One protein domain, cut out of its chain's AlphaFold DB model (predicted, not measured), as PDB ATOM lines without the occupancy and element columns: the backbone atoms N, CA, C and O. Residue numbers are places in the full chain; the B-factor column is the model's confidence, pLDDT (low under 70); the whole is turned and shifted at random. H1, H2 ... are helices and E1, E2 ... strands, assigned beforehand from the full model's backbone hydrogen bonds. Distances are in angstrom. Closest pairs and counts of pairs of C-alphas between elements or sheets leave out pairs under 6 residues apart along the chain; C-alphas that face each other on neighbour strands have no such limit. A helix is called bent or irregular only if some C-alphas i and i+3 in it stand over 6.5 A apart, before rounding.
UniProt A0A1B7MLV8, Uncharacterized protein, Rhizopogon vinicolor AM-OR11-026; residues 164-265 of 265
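AT A GLANCE: This is residues 164 to 265 of the 265 residues of an uncharacterized protein of Rhizopogon vinicolor AM-OR11-026 (UniProt A0A1B7MLV8). A small, rounded cluster of crossed helices, with a short two-stranded hairpin packed at one end: two bent helices, H1 and H3, make most of it, and the short H2 sits between the first arm of H1 and the first arm of H3. H3 folds back as a V whose second arm crosses H1a, the hairpin E1 and E2 packs by E1 on the second half of H1a, and H1b runs off to one side, near H3b alone. The printed part has 102 residues, with the named elements H1, H2, H3, E1 and E2 in that order; the class is mostly helix and the one sheet, E1 - E2, is antiparallel. It is compact, with a radius of gyration of the C-alphas of 13.6 A and spans of 38 by 31 by 22 A.

HOW THE PARTS SIT: H1, residues 164 to 186, was assigned as one helix by its hydrogen bonds but is bent: C-alphas 176 and 179 are 7.6 A apart, and its arms H1a and H1b stand at a steep tilt of 62 degrees. H2, residues 195 to 202, touches H1a about perpendicular, at 90 degrees; the closest C-alphas are those of Tyr 170 and Leu 202, 5.0 A. H3, residues 217 to 242, was likewise assigned as one helix but is bent, with C-alphas 228 and 231 9.3 A apart and arms H3a and H3b at a steep tilt of 53 degrees. H2 touches H3a about perpendicular, at 83 degrees, closest at C-alphas of Phe 201 and Leu 222, 6.1 A. H3b touches H1a with residues 236 to 241 alone, opposite ways at a steep tilt of 46 degrees, closest at C-alphas of Thr 173 and His 237, 6.0 A. H1b and H3b are close but not clearly touching, with C-alphas of Ala 180 and Leu 233 6.8 A apart. In the hairpin of E1, residues 246 to 249, and E2, residues 252 to 255, N 247 and O 254 are 2.8 A apart and N 249 and O 252 2.9 A, within hydrogen-bond range. The closest C-alphas of H1a and E1, Leu 175 and Leu 247, are 6.2 A apart. In H1a, H1b, H2, H3a and H3b every O i to N i+4 pair is within hydrogen-bond range.

IN THESE COORDINATES: H1a, residues 164 to 176, begins at C-alpha 164 (39.647, -51.727, 38.532) and is 18.1 A long; H1b, residues 179 to 186, is 10.6 A. H2 is 10.5 A. H3a, residues 217 to 228, is 16.7 A, and H3b, residues 231 to 242, is 16.4 A, beginning at C-alpha 231 (14.300, -40.743, 44.041). E1 is 9.8 A and E2 10.0 A, ending at C-alpha 255 (30.766, -54.383, 51.767).

THE WHOLE: The C-alphas of Ser 215 and Arg 265, the two farthest apart, are 41.0 A apart. The printed part has no cut and ends at the chain's last residue. The link from H2 to H3, residues 203 to 216, is long. Mean pLDDT of the printed part is 80.1; residues 206 to 219, 244 and 261 to 265 are under 70.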
ATOM      1  N   LYS A 164      40.143 -51.032  37.335       86.31
ATOM      2  CA  LYS A 164      39.647 -51.727  38.532       86.31
ATOM      3  C   LYS A 164      38.713 -50.845  39.353       86.31
ATOM      4  O   LYS A 164      37.649 -51.311  39.740       86.31
ATOM      5  N   ASP A 165      39.061 -49.573  39.531       86.44
ATOM      6  CA  ASP A 165      38.239 -48.622  40.285       86.44
ATOM      7  C   ASP A 165      36.879 -48.415  39.618       86.44
ATOM      8  O   ASP A 165      35.847 -48.548  40.271       86.44
ATOM      9  N   ARG A 166      36.855 -48.213  38.291       87.62
ATOM     10  CA  ARG A 166      35.592 -48.119  37.542       87.62
ATOM     11  C   ARG A 166      34.789 -49.410  37.609       87.62
ATOM     12  O   ARG A 166      33.576 -49.359  37.758       87.62
ATOM     13  N   ARG A 167      35.445 -50.572  37.518       88.88
ATOM     14  CA  ARG A 167      34.773 -51.872  37.654       88.88
ATOM     15  C   ARG A 167      34.104 -52.006  39.015       88.88
ATOM     16  O   ARG A 167      32.941 -52.390  39.090       88.88
ATOM     17  N   LYS A 168      34.848 -51.682  40.074       87.19
ATOM     18  CA  LYS A 168      34.366 -51.695  41.452       87.19
ATOM     19  C   LYS A 168      33.181 -50.750  41.601       87.19
ATOM     20  O   LYS A 168      32.153 -51.165  42.116       87.19
ATOM     21  N   GLN A 169      33.293 -49.532  41.083       88.75
ATOM     22  CA  GLN A 169      32.225 -48.541  41.127       88.75
ATOM     23  C   GLN A 169      30.961 -49.019  40.405       88.75
ATOM     24  O   GLN A 169      29.884 -48.982  40.992       88.75
ATOM     25  N   TYR A 170      31.090 -49.544  39.184       90.81
ATOM     26  CA  TYR A 170      29.966 -50.122  38.453       90.81
ATOM     27  C   TYR A 170      29.282 -51.238  39.235       90.81
ATOM     28  O   TYR A 170      28.055 -51.275  39.306       90.81
ATOM     29  N   LEU A 171      30.068 -52.130  39.839       89.31
ATOM     30  CA  LEU A 171      29.534 -53.258  40.584       89.31
ATOM     31  C   LEU A 171      28.855 -52.807  41.884       89.31
ATOM     32  O   LEU A 171      27.728 -53.212  42.134       89.31
ATOM     33  N   VAL A 172      29.479 -51.926  42.670       88.81
ATOM     34  CA  VAL A 172      28.890 -51.365  43.899       88.81
ATOM     35  C   VAL A 172      27.574 -50.654  43.594       88.81
ATOM     36  O   VAL A 172      26.562 -50.954  44.224       88.81
ATOM     37  N   THR A 173      27.567 -49.762  42.599       90.94
ATOM     38  CA  THR A 173      26.365 -49.021  42.207       90.94
ATOM     39  C   THR A 173      25.272 -49.951  41.701       90.94
ATOM     40  O   THR A 173      24.120 -49.802  42.090       90.94
ATOM     41  N   TRP A 174      25.605 -50.927  40.852       92.19
ATOM     42  CA  TRP A 174      24.614 -51.879  40.364       92.19
ATOM     43  C   TRP A 174      24.020 -52.688  41.515       92.19
ATOM     44  O   TRP A 174      22.803 -52.784  41.626       92.19
ATOM     45  N   LEU A 175      24.853 -53.235  42.402       90.50
ATOM     46  CA  LEU A 175      24.388 -54.083  43.497       90.50
ATOM     47  C   LEU A 175      23.546 -53.340  44.524       90.50
ATOM     48  O   LEU A 175      22.609 -53.942  45.048       90.50
ATOM     49  N   SER A 176      23.828 -52.063  44.787       90.00
ATOM     50  CA  SER A 176      23.042 -51.282  45.743       90.00
ATOM     51  C   SER A 176      21.617 -51.018  45.269       90.00
ATOM     52  O   SER A 176      20.702 -50.966  46.088       90.00
ATOM     53  N   VAL A 177      21.407 -50.900  43.957       91.25
ATOM     54  CA  VAL A 177      20.085 -50.603  43.385       91.25
ATOM     55  C   VAL A 177      19.401 -51.810  42.746       91.25
ATOM     56  O   VAL A 177      18.208 -51.746  42.455       91.25
ATOM     57  N   ARG A 178      20.124 -52.917  42.531       92.25
ATOM     58  CA  ARG A 178      19.666 -54.097  41.778       92.25
ATOM     59  C   ARG A 178      18.315 -54.621  42.251       92.25
ATOM     60  O   ARG A 178      17.449 -54.872  41.421       92.25
ATOM     61  N   SER A 179      18.133 -54.809  43.557       90.19
ATOM     62  CA  SER A 179      16.888 -55.359  44.115       90.19
ATOM     63  C   SER A 179      15.699 -54.426  43.877       90.19
ATOM     64  O   SER A 179      14.667 -54.861  43.370       90.19
ATOM     65  N   ALA A 180      15.866 -53.134  44.167       91.12
ATOM     66  CA  ALA A 180      14.848 -52.116  43.929       91.12
ATOM     67  C   ALA A 180      14.496 -52.002  42.438       91.12
ATOM     68  O   ALA A 180      13.323 -51.925  42.078       91.12
ATOM     69  N   TRP A 181      15.502 -52.056  41.563       93.56
ATOM     70  CA  TRP A 181      15.297 -52.019  40.121       93.56
ATOM     71  C   TRP A 181      14.544 -53.251  39.608       93.56
ATOM     72  O   TRP A 181      13.546 -53.095  38.911       93.56
ATOM     73  N   ILE A 182      14.961 -54.465  39.993       91.81
ATOM     74  CA  ILE A 182      14.269 -55.708  39.613       91.81
ATOM     75  C   ILE A 182      12.801 -55.641  40.032       91.81
ATOM     76  O   ILE A 182      11.938 -55.900  39.201       91.81
ATOM     77  N   ASN A 183      12.516 -55.208  41.264       91.44
ATOM     78  CA  ASN A 183      11.144 -55.064  41.752       91.44
ATOM     79  C   ASN A 183      10.314 -54.091  40.900       91.44
ATOM     80  O   ASN A 183       9.131 -54.339  40.659       91.44
ATOM     81  N   ARG A 184      10.911 -52.996  40.411       91.50
ATOM     82  CA  ARG A 184      10.225 -52.064  39.501       91.50
ATOM     83  C   ARG A 184       9.970 -52.664  38.125       91.50
ATOM     84  O   ARG A 184       8.877 -52.496  37.587       91.50
ATOM     85  N   VAL A 185      10.949 -53.374  37.566       90.44
ATOM     86  CA  VAL A 185      10.794 -54.061  36.275       90.44
ATOM     87  C   VAL A 185       9.699 -55.124  36.369       90.44
ATOM     88  O   VAL A 185       8.818 -55.166  35.514       90.44
ATOM     89  N   THR A 186       9.678 -55.933  37.433       92.56
ATOM     90  CA  THR A 186       8.648 -56.967  37.633       92.56
ATOM     91  C   THR A 186       7.268 -56.381  37.906       92.56
ATOM     92  O   THR A 186       6.268 -56.964  37.503       92.56
ATOM     93  N   SER A 187       7.201 -55.215  38.551       90.75
ATOM     94  CA  SER A 187       5.940 -54.498  38.785       90.75
ATOM     95  C   SER A 187       5.455 -53.722  37.553       90.75
ATOM     96  O   SER A 187       4.414 -53.078  37.617       90.75
ATOM     97  N   SER A 188       6.186 -53.777  36.427       85.62
ATOM     98  CA  SER A 188       5.899 -53.023  35.195       85.62
ATOM     99  C   SER A 188       5.816 -51.502  35.394       85.62
ATOM    100  O   SER A 188       5.137 -50.810  34.640       85.62
ATOM    101  N   THR A 189       6.492 -50.970  36.417       83.12
ATOM    102  CA  THR A 189       6.488 -49.531  36.745       83.12
ATOM    103  C   THR A 189       7.724 -48.795  36.240       83.12
ATOM    104  O   THR A 189       7.776 -47.571  36.318       83.12
ATOM    105  N   ALA A 190       8.755 -49.518  35.804       85.12
ATOM    106  CA  ALA A 190       9.930 -48.921  35.179       85.12
ATOM    107  C   ALA A 190       9.717 -48.780  33.660       85.12
ATOM    108  O   ALA A 190       8.804 -49.384  33.105       85.12
ATOM    109  N   SER A 191      10.599 -48.033  33.000       88.38
ATOM    110  CA  SER A 191      10.746 -48.006  31.540       88.38
ATOM    111  C   SER A 191      12.101 -48.590  31.147       88.38
ATOM    112  O   SER A 191      13.031 -48.617  31.960       88.38
ATOM    113  N   ALA A 192      12.230 -49.052  29.904       89.44
ATOM    114  CA  ALA A 192      13.523 -49.461  29.375       89.44
ATOM    115  C   ALA A 192      14.478 -48.252  29.337       89.44
ATOM    116  O   ALA A 192      14.059 -47.122  29.097       89.44
ATOM    117  N   VAL A 193      15.763 -48.483  29.611       89.50
ATOM    118  CA  VAL A 193      16.749 -47.406  29.766       89.50
ATOM    119  C   VAL A 193      17.809 -47.519  28.682       89.50
ATOM    120  O   VAL A 193      18.344 -48.598  28.399       89.50
ATOM    121  N   HIS A 194      18.137 -46.387  28.067       88.62
ATOM    122  CA  HIS A 194      19.162 -46.334  27.038       88.62
ATOM    123  C   HIS A 194      20.554 -46.688  27.616       88.62
ATOM    124  O   HIS A 194      20.911 -46.219  28.702       88.62
ATOM    125  N   PRO A 195      21.405 -47.458  26.903       86.69
ATOM    126  CA  PRO A 195      22.710 -47.883  27.422       86.69
ATOM    127  C   PRO A 195      23.657 -46.751  27.858       86.69
ATOM    128  O   PRO A 195      24.514 -46.964  28.718       86.69
ATOM    129  N   SER A 196      23.543 -45.546  27.281       85.38
ATOM    130  CA  SER A 196      24.341 -44.393  27.734       85.38
ATOM    131  C   SER A 196      23.951 -43.929  29.132       85.38
ATOM    132  O   SER A 196      24.846 -43.634  29.917       85.38
ATOM    133  N   ILE A 197      22.653 -43.928  29.450       88.12
ATOM    134  CA  ILE A 197      22.121 -43.528  30.756       88.12
ATOM    135  C   ILE A 197      22.555 -44.548  31.804       88.12
ATOM    136  O   ILE A 197      23.090 -44.165  32.840       88.12
ATOM    137  N   TRP A 198      22.455 -45.848  31.492       90.81
ATOM    138  CA  TRP A 198      23.016 -46.904  32.340       90.81
ATOM    139  C   TRP A 198      24.493 -46.662  32.646       90.81
ATOM    140  O   TRP A 198      24.909 -46.724  33.798       90.81
ATOM    141  N   ARG A 199      25.300 -46.365  31.625       89.44
ATOM    142  CA  ARG A 199      26.731 -46.108  31.812       89.44
ATOM    143  C   ARG A 199      26.991 -44.865  32.667       89.44
ATOM    144  O   ARG A 199      27.851 -44.934  33.541       89.44
ATOM    145  N   GLY A 200      26.285 -43.763  32.418       88.25
ATOM    146  CA  GLY A 200      26.413 -42.522  33.187       88.25
ATOM    147  C   GLY A 200      26.061 -42.736  34.656       88.25
ATOM    148  O   GLY A 200      26.868 -42.440  35.534       88.25
ATOM    149  N   PHE A 201      24.915 -43.369  34.909       88.56
ATOM    150  CA  PHE A 201      24.430 -43.687  36.246       88.56
ATOM    151  C   PHE A 201      25.341 -44.663  37.003       88.56
ATOM    152  O   PHE A 201      25.692 -44.435  38.156       88.56
ATOM    153  N   LEU A 202      25.797 -45.747  36.371       90.12
ATOM    154  CA  LEU A 202      26.676 -46.694  37.060       90.12
ATOM    155  C   LEU A 202      28.058 -46.075  37.360       90.12
ATOM    156  O   LEU A 202      28.698 -46.462  38.340       90.12
ATOM    157  N   ASN A 203      28.522 -45.133  36.526       88.69
ATOM    158  CA  ASN A 203      29.801 -44.435  36.692       88.69
ATOM    159  C   ASN A 203      29.693 -43.161  37.549       88.69
ATOM    160  O   ASN A 203      30.707 -42.483  37.746       88.69
ATOM    161  N   SER A 204      28.505 -42.780  38.029       83.31
ATOM    162  CA  SER A 204      28.379 -41.583  38.852       83.31
ATOM    163  C   SER A 204      28.911 -41.833  40.254       83.31
ATOM    164  O   SER A 204      28.727 -42.902  40.840       83.31
ATOM    165  N   ILE A 205      29.618 -40.836  40.781       72.31
ATOM    166  CA  ILE A 205      29.867 -40.724  42.213       72.31
ATOM    167  C   ILE A 205      28.762 -39.805  42.717       72.31
ATOM    168  O   ILE A 205      28.717 -38.644  42.292       72.31
ATOM    169  N   PRO A 206      27.853 -40.291  43.569       65.56
ATOM    170  CA  PRO A 206      26.791 -39.457  44.080       65.56
ATOM    171  C   PRO A 206      27.400 -38.454  45.060       65.56
ATOM    172  O   PRO A 206      27.613 -38.753  46.232       65.56
ATOM    173  N   ASN A 207      27.709 -37.255  44.572       66.31
ATOM    174  CA  ASN A 207      27.934 -36.112  45.440       66.31
ATOM    175  C   ASN A 207      26.579 -35.411  45.624       66.31
ATOM    176  O   ASN A 207      26.121 -34.772  44.674       66.31
ATOM    177  N   PRO A 208      25.942 -35.508  46.806       59.97
ATOM    178  CA  PRO A 208      24.621 -34.933  47.041       59.97
ATOM    179  C   PRO A 208      24.570 -33.420  46.782       59.97
ATOM    180  O   PRO A 208      23.516 -32.922  46.411       59.97
ATOM    181  N   GLU A 209      25.686 -32.692  46.892       58.31
ATOM    182  CA  GLU A 209      25.738 -31.266  46.541       58.31
ATOM    183  C   GLU A 209      25.850 -31.030  45.024       58.31
ATOM    184  O   GLU A 209      25.309 -30.058  44.501       58.31
ATOM    185  N   ALA A 210      26.508 -31.928  44.284       56.28
ATOM    186  CA  ALA A 210      26.724 -31.774  42.842       56.28
ATOM    187  C   ALA A 210      25.513 -32.190  41.991       56.28
ATOM    188  O   ALA A 210      25.346 -31.672  40.885       56.28
ATOM    189  N   VAL A 211      24.667 -33.096  42.499       55.62
ATOM    190  CA  VAL A 211      23.438 -33.544  41.814       55.62
ATOM    191  C   VAL A 211      22.499 -32.364  41.536       55.62
ATOM    192  O   VAL A 211      21.883 -32.306  40.478       55.62
ATOM    193  N   PHE A 212      22.460 -31.369  42.426       54.97
ATOM    194  CA  PHE A 212      21.488 -30.274  42.349       54.97
ATOM    195  C   PHE A 212      22.059 -28.931  41.870       54.97
ATOM    196  O   PHE A 212      21.328 -27.945  41.864       54.97
ATOM    197  N   SER A 213      23.350 -28.838  41.517       54.72
ATOM    198  CA  SER A 213      24.023 -27.526  41.404       54.72
ATOM    199  C   SER A 213      24.892 -27.283  40.161       54.72
ATOM    200  O   SER A 213      25.529 -26.236  40.088       54.72
ATOM    201  N   SER A 214      24.946 -28.175  39.160       56.94
ATOM    202  CA  SER A 214      25.884 -28.001  38.031       56.94
ATOM    203  C   SER A 214      25.266 -28.191  36.641       56.94
ATOM    204  O   SER A 214      24.525 -29.136  36.407       56.94
ATOM    205  N   SER A 215      25.626 -27.324  35.684       61.78
ATOM    206  CA  SER A 215      25.224 -27.409  34.265       61.78
ATOM    207  C   SER A 215      26.117 -28.349  33.437       61.78
ATOM    208  O   SER A 215      26.278 -28.164  32.229       61.78
ATOM    209  N   THR A 216      26.794 -29.299  34.079       67.56
ATOM    210  CA  THR A 216      27.705 -30.220  33.391       67.56
ATOM    211  C   THR A 216      26.927 -31.347  32.715       67.56
ATOM    212  O   THR A 216      25.850 -31.734  33.167       67.56
ATOM    213  N   ALA A 217      27.487 -31.912  31.641       68.38
ATOM    214  CA  ALA A 217      26.883 -33.046  30.938       68.38
ATOM    215  C   ALA A 217      26.599 -34.237  31.876       68.38
ATOM    216  O   ALA A 217      25.560 -34.873  31.760       68.38
ATOM    217  N   SER A 218      27.465 -34.479  32.867       65.69
ATOM    218  CA  SER A 218      27.255 -35.513  33.888       65.69
ATOM    219  C   SER A 218      26.069 -35.225  34.807       65.69
ATOM    220  O   SER A 218      25.368 -36.153  35.193       65.69
ATOM    221  N   SER A 219      25.823 -33.959  35.155       69.00
ATOM    222  CA  SER A 219      24.649 -33.579  35.948       69.00
ATOM    223  C   SER A 219      23.361 -33.715  35.140       69.00
ATOM    224  O   SER A 219      22.352 -34.139  35.689       69.00
ATOM    225  N   HIS A 220      23.394 -33.433  33.833       74.94
ATOM    226  CA  HIS A 220      22.257 -33.700  32.949       74.94
ATOM    227  C   HIS A 220      21.955 -35.202  32.848       74.94
ATOM    228  O   HIS A 220      20.816 -35.600  33.061       74.94
ATOM    229  N   GLU A 221      22.964 -36.039  32.584       73.81
ATOM    230  CA  GLU A 221      22.801 -37.502  32.534       73.81
ATOM    231  C   GLU A 221      22.289 -38.070  33.866       73.81
ATOM    232  O   GLU A 221      21.491 -39.002  33.876       73.81
ATOM    233  N   LEU A 222      22.725 -37.503  34.994       74.44
ATOM    234  CA  LEU A 222      22.285 -37.936  36.315       74.44
ATOM    235  C   LEU A 222      20.865 -37.460  36.646       74.44
ATOM    236  O   LEU A 222      20.116 -38.212  37.259       74.44
ATOM    237  N   ASN A 223      20.464 -36.266  36.206       78.81
ATOM    238  CA  ASN A 223      19.074 -35.809  36.306       78.81
ATOM    239  C   ASN A 223      18.140 -36.662  35.440       78.81
ATOM    240  O   ASN A 223      17.091 -37.089  35.908       78.81
ATOM    241  N   GLU A 224      18.551 -36.987  34.216       83.06
ATOM    242  CA  GLU A 224      17.805 -37.893  33.339       83.06
ATOM    243  C   GLU A 224      17.709 -39.303  33.945       83.06
ATOM    244  O   GLU A 224      16.647 -39.928  33.958       83.06
ATOM    245  N   ALA A 225      18.805 -39.791  34.532       79.88
ATOM    246  CA  ALA A 225      18.807 -41.021  35.311       79.88
ATOM    247  C   ALA A 225      17.853 -40.921  36.516       79.88
ATOM    248  O   ALA A 225      17.124 -41.868  36.788       79.88
ATOM    249  N   MET A 226      17.801 -39.790  37.221       82.25
ATOM    250  CA  MET A 226      16.892 -39.584  38.351       82.25
ATOM    251  C   MET A 226      15.420 -39.644  37.929       82.25
ATOM    252  O   MET A 226      14.627 -40.253  38.646       82.25
ATOM    253  N   ASP A 227      15.059 -39.093  36.772       86.12
ATOM    254  CA  ASP A 227      13.691 -39.175  36.246       86.12
ATOM    255  C   ASP A 227      13.297 -40.624  35.908       86.12
ATOM    256  O   ASP A 227      12.175 -41.051  36.185       86.12
ATOM    257  N   LEU A 228      14.233 -41.416  35.377       86.38
ATOM    258  CA  LEU A 228      13.998 -42.814  34.992       86.38
ATOM    259  C   LEU A 228      14.035 -43.788  36.178       86.38
ATOM    260  O   LEU A 228      13.207 -44.696  36.290       86.38
ATOM    261  N   PHE A 229      15.004 -43.623  37.074       84.94
ATOM    262  CA  PHE A 229      15.225 -44.504  38.218       84.94
ATOM    263  C   PHE A 229      14.432 -44.071  39.452       84.94
ATOM    264  O   PHE A 229      14.168 -44.895  40.322       84.94
ATOM    265  N   GLY A 230      13.991 -42.819  39.539       87.62
ATOM    266  CA  GLY A 230      13.272 -42.261  40.681       87.62
ATOM    267  C   GLY A 230      14.141 -42.009  41.920       87.62
ATOM    268  O   GLY A 230      15.241 -42.541  42.084       87.62
ATOM    269  N   ALA A 231      13.599 -41.205  42.840       85.44
ATOM    270  CA  ALA A 231      14.300 -40.743  44.041       85.44
ATOM    271  C   ALA A 231      14.756 -41.877  44.977       85.44
ATOM    272  O   ALA A 231      15.819 -41.785  45.584       85.44
ATOM    273  N   GLU A 232      13.992 -42.967  45.071       86.44
ATOM    274  CA  GLU A 232      14.322 -44.112  45.933       86.44
ATOM    275  C   GLU A 232      15.621 -44.803  45.503       86.44
ATOM    276  O   GLU A 232      16.488 -45.072  46.335       86.44
ATOM    277  N   LEU A 233      15.792 -45.057  44.198       87.25
ATOM    278  CA  LEU A 233      17.019 -45.662  43.681       87.25
ATOM    279  C   LEU A 233      18.206 -44.702  43.801       87.25
ATOM    280  O   LEU A 233      19.316 -45.150  44.087       87.25
ATOM    281  N   MET A 234      17.985 -43.392  43.635       86.38
ATOM    282  CA  MET A 234      19.041 -42.398  43.860       86.38
ATOM    283  C   MET A 234      19.483 -42.376  45.319       86.38
ATOM    284  O   MET A 234      20.678 -42.330  45.595       86.38
ATOM    285  N   GLN A 235      18.543 -42.485  46.257       85.75
ATOM    286  CA  GLN A 235      18.861 -42.556  47.676       85.75
ATOM    287  C   GLN A 235      19.685 -43.807  48.005       85.75
ATOM    288  O   GLN A 235      20.697 -43.698  48.694       85.75
ATOM    289  N   LEU A 236      19.313 -44.976  47.467       86.31
ATOM    290  CA  LEU A 236      20.096 -46.212  47.615       86.31
ATOM    291  C   LEU A 236      21.510 -46.069  47.040       86.31
ATOM    292  O   LEU A 236      22.481 -46.494  47.669       86.31
ATOM    293  N   HIS A 237      21.636 -45.436  45.871       85.56
ATOM    294  CA  HIS A 237      22.926 -45.134  45.259       85.56
ATOM    295  C   HIS A 237      23.781 -44.235  46.166       85.56
ATOM    296  O   HIS A 237      24.910 -44.604  46.482       85.56
ATOM    297  N   ILE A 238      23.241 -43.112  46.651       83.75
ATOM    298  CA  ILE A 238      23.930 -42.184  47.565       83.75
ATOM    299  C   ILE A 238      24.384 -42.910  48.837       83.75
ATOM    300  O   ILE A 238      25.563 -42.864  49.194       83.75
ATOM    301  N   THR A 239      23.473 -43.619  49.506       84.19
ATOM    302  CA  THR A 239      23.759 -44.293  50.778       84.19
ATOM    303  C   THR A 239      24.836 -45.367  50.633       84.19
ATOM    304  O   THR A 239      25.694 -45.474  51.509       84.19
ATOM    305  N   ALA A 240      24.852 -46.114  49.528       82.12
ATOM    306  CA  ALA A 240      25.848 -47.159  49.293       82.12
ATOM    307  C   ALA A 240      27.277 -46.639  49.082       82.12
ATOM    308  O   ALA A 240      28.230 -47.378  49.320       82.12
ATOM    309  N   HIS A 241      27.429 -45.389  48.640       78.44
ATOM    310  CA  HIS A 241      28.739 -44.747  48.477       78.44
ATOM    311  C   HIS A 241      29.177 -43.953  49.715       78.44
ATOM    312  O   HIS A 241      30.370 -43.721  49.893       78.44
ATOM    313  N   GLN A 242      28.244 -43.547  50.581       80.19
ATOM    314  CA  GLN A 242      28.538 -42.798  51.812       80.19
ATOM    315  C   GLN A 242      28.793 -43.685  53.035       80.19
ATOM    316  O   GLN A 242      29.506 -43.277  53.950       80.19
ATOM    317  N   SER A 243      28.200 -44.877  53.073       75.00
ATOM    318  CA  SER A 243      28.307 -45.822  54.185       75.00
ATOM    319  C   SER A 243      28.687 -47.209  53.658       75.00
ATOM    320  O   SER A 243      28.302 -47.532  52.532       75.00
ATOM    321  N   PRO A 244      29.402 -48.055  54.431       69.38
ATOM    322  CA  PRO A 244      29.642 -49.451  54.076       69.38
ATOM    323  C   PRO A 244      28.312 -50.217  53.994       69.38
ATOM    324  O   PRO A 244      27.862 -50.844  54.951       69.38
ATOM    325  N   ALA A 245      27.640 -50.139  52.849       70.88
ATOM    326  CA  ALA A 245      26.419 -50.884  52.616       70.88
ATOM    327  C   ALA A 245      26.752 -52.374  52.501       70.88
ATOM    328  O   ALA A 245      27.689 -52.758  51.797       70.88
ATOM    329  N   LEU A 246      25.965 -53.205  53.187       80.12
ATOM    330  CA  LEU A 246      25.973 -54.649  52.994       80.12
ATOM    331  C   LEU A 246      25.261 -54.949  51.673       80.12
ATOM    332  O   LEU A 246      24.047 -54.792  51.550       80.12
ATOM    333  N   LEU A 247      26.035 -55.347  50.674       83.56
ATOM    334  CA  LEU A 247      25.572 -55.731  49.349       83.56
ATOM    335  C   LEU A 247      25.531 -57.254  49.268       83.56
ATOM    336  O   LEU A 247      26.401 -57.932  49.808       83.56
ATOM    337  N   THR A 248      24.548 -57.811  48.568       79.94
ATOM    338  CA  THR A 248      24.476 -59.256  48.324       79.94
ATOM    339  C   THR A 248      24.924 -59.587  46.904       79.94
ATOM    340  O   THR A 248      24.354 -59.112  45.913       79.94
ATOM    341  N   TRP A 249      25.942 -60.439  46.799       80.06
ATOM    342  CA  TRP A 249      26.475 -60.965  45.546       80.06
ATOM    343  C   TRP A 249      26.643 -62.479  45.645       80.06
ATOM    344  O   TRP A 249      27.403 -62.948  46.484       80.06
ATOM    345  N   ARG A 250      25.953 -63.242  44.782       76.31
ATOM    346  CA  ARG A 250      25.994 -64.722  44.777       76.31
ATOM    347  C   ARG A 250      25.806 -65.330  46.177       76.31
ATOM    348  O   ARG A 250      26.606 -66.147  46.610       76.31
ATOM    349  N   ASP A 251      24.793 -64.852  46.898       77.88
ATOM    350  CA  ASP A 251      24.468 -65.288  48.267       77.88
ATOM    351  C   ASP A 251      25.540 -64.977  49.331       77.88
ATOM    352  O   ASP A 251      25.421 -65.386  50.483       77.88
ATOM    353  N   ILE A 252      26.558 -64.187  48.975       76.69
ATOM    354  CA  ILE A 252      27.579 -63.675  49.886       76.69
ATOM    355  C   ILE A 252      27.293 -62.204  50.175       76.69
ATOM    356  O   ILE A 252      27.020 -61.408  49.271       76.69
ATOM    357  N   THR A 253      27.392 -61.831  51.446       80.56
ATOM    358  CA  THR A 253      27.332 -60.432  51.864       80.56
ATOM    359  C   THR A 253      28.717 -59.806  51.748       80.56
ATOM    360  O   THR A 253      29.671 -60.269  52.371       80.56
ATOM    361  N   VAL A 254      28.830 -58.748  50.954       80.81
ATOM    362  CA  VAL A 254      30.059 -57.987  50.711       80.81
ATOM    363  C   VAL A 254      29.822 -56.523  51.051       80.81
ATOM    364  O   VAL A 254      28.730 -56.004  50.842       80.81
ATOM    365  N   THR A 255      30.833 -55.836  51.568       80.56
ATOM    366  CA  THR A 255      30.766 -54.383  51.767       80.56
ATOM    367  C   THR A 255      31.469 -53.664  50.621       80.56
ATOM    368  O   THR A 255      32.344 -54.227  49.959       80.56
ATOM    369  N   ALA A 256      31.095 -52.411  50.355       76.75
ATOM    370  CA  ALA A 256      31.684 -51.638  49.260       76.75
ATOM    371  C   ALA A 256      33.221 -51.526  49.364       76.75
ATOM    372  O   ALA A 256      33.919 -51.560  48.354       76.75
ATOM    373  N   ASP A 257      33.775 -51.447  50.571       76.00
ATOM    374  CA  ASP A 257      35.212 -51.427  50.846       76.00
ATOM    375  C   ASP A 257      35.877 -52.797  50.635       76.00
ATOM    376  O   ASP A 257      36.918 -52.853  49.974       76.00
ATOM    377  N   THR A 258      35.247 -53.889  51.083       74.12
ATOM    378  CA  THR A 258      35.788 -55.261  50.983       74.12
ATOM    379  C   THR A 258      35.578 -55.923  49.623       74.12
ATOM    380  O   THR A 258      36.200 -56.950  49.342       74.12
ATOM    381  N   LEU A 259      34.753 -55.333  48.750       75.38
ATOM    382  CA  LEU A 259      34.523 -55.819  47.393       75.38
ATOM    383  C   LEU A 259      35.831 -55.801  46.588       75.38
ATOM    384  O   LEU A 259      36.253 -54.772  46.045       75.38
ATOM    385  N   ASN A 260      36.469 -56.965  46.507       74.38
ATOM    386  CA  ASN A 260      37.683 -57.170  45.742       74.38
ATOM    387  C   ASN A 260      37.338 -57.754  44.370       74.38
ATOM    388  O   ASN A 260      37.148 -58.958  44.222       74.38
ATOM    389  N   VAL A 261      37.300 -56.889  43.358       68.88
ATOM    390  CA  VAL A 261      36.999 -57.247  41.961       68.88
ATOM    391  C   VAL A 261      37.995 -58.225  41.324       68.88
ATOM    392  O   VAL A 261      37.684 -58.764  40.265       68.88
ATOM    393  N   ASP A 262      39.150 -58.481  41.947       66.25
ATOM    394  CA  ASP A 262      40.114 -59.492  41.493       66.25
ATOM    395  C   ASP A 262      39.866 -60.887  42.108       66.25
ATOM    396  O   ASP A 262      40.407 -61.874  41.616       66.25
ATOM    397  N   HIS A 263      39.069 -60.982  43.183       55.34
ATOM    398  CA  HIS A 263      38.837 -62.222  43.945       55.34
ATOM    399  C   HIS A 263      37.397 -62.739  43.875       55.34
ATOM    400  O   HIS A 263      37.076 -63.726  44.534       55.34
ATOM    401  N   ILE A 264      36.532 -62.105  43.082       55.06
ATOM    402  CA  ILE A 264      35.206 -62.648  42.781       55.06
ATOM    403  C   ILE A 264      35.411 -63.820  41.807       55.06
ATOM    404  O   ILE A 264      35.387 -63.632  40.593       55.06
ATOM    405  N   ARG A 265      35.702 -64.996  42.369       46.19
ATOM    406  CA  ARG A 265      35.702 -66.299  41.698       46.19
ATOM    407  C   ARG A 265      34.353 -66.972  41.925       46.19
ATOM    408  O   ARG A 265      33.857 -66.901  43.070       46.19
TER     409      ARG A 265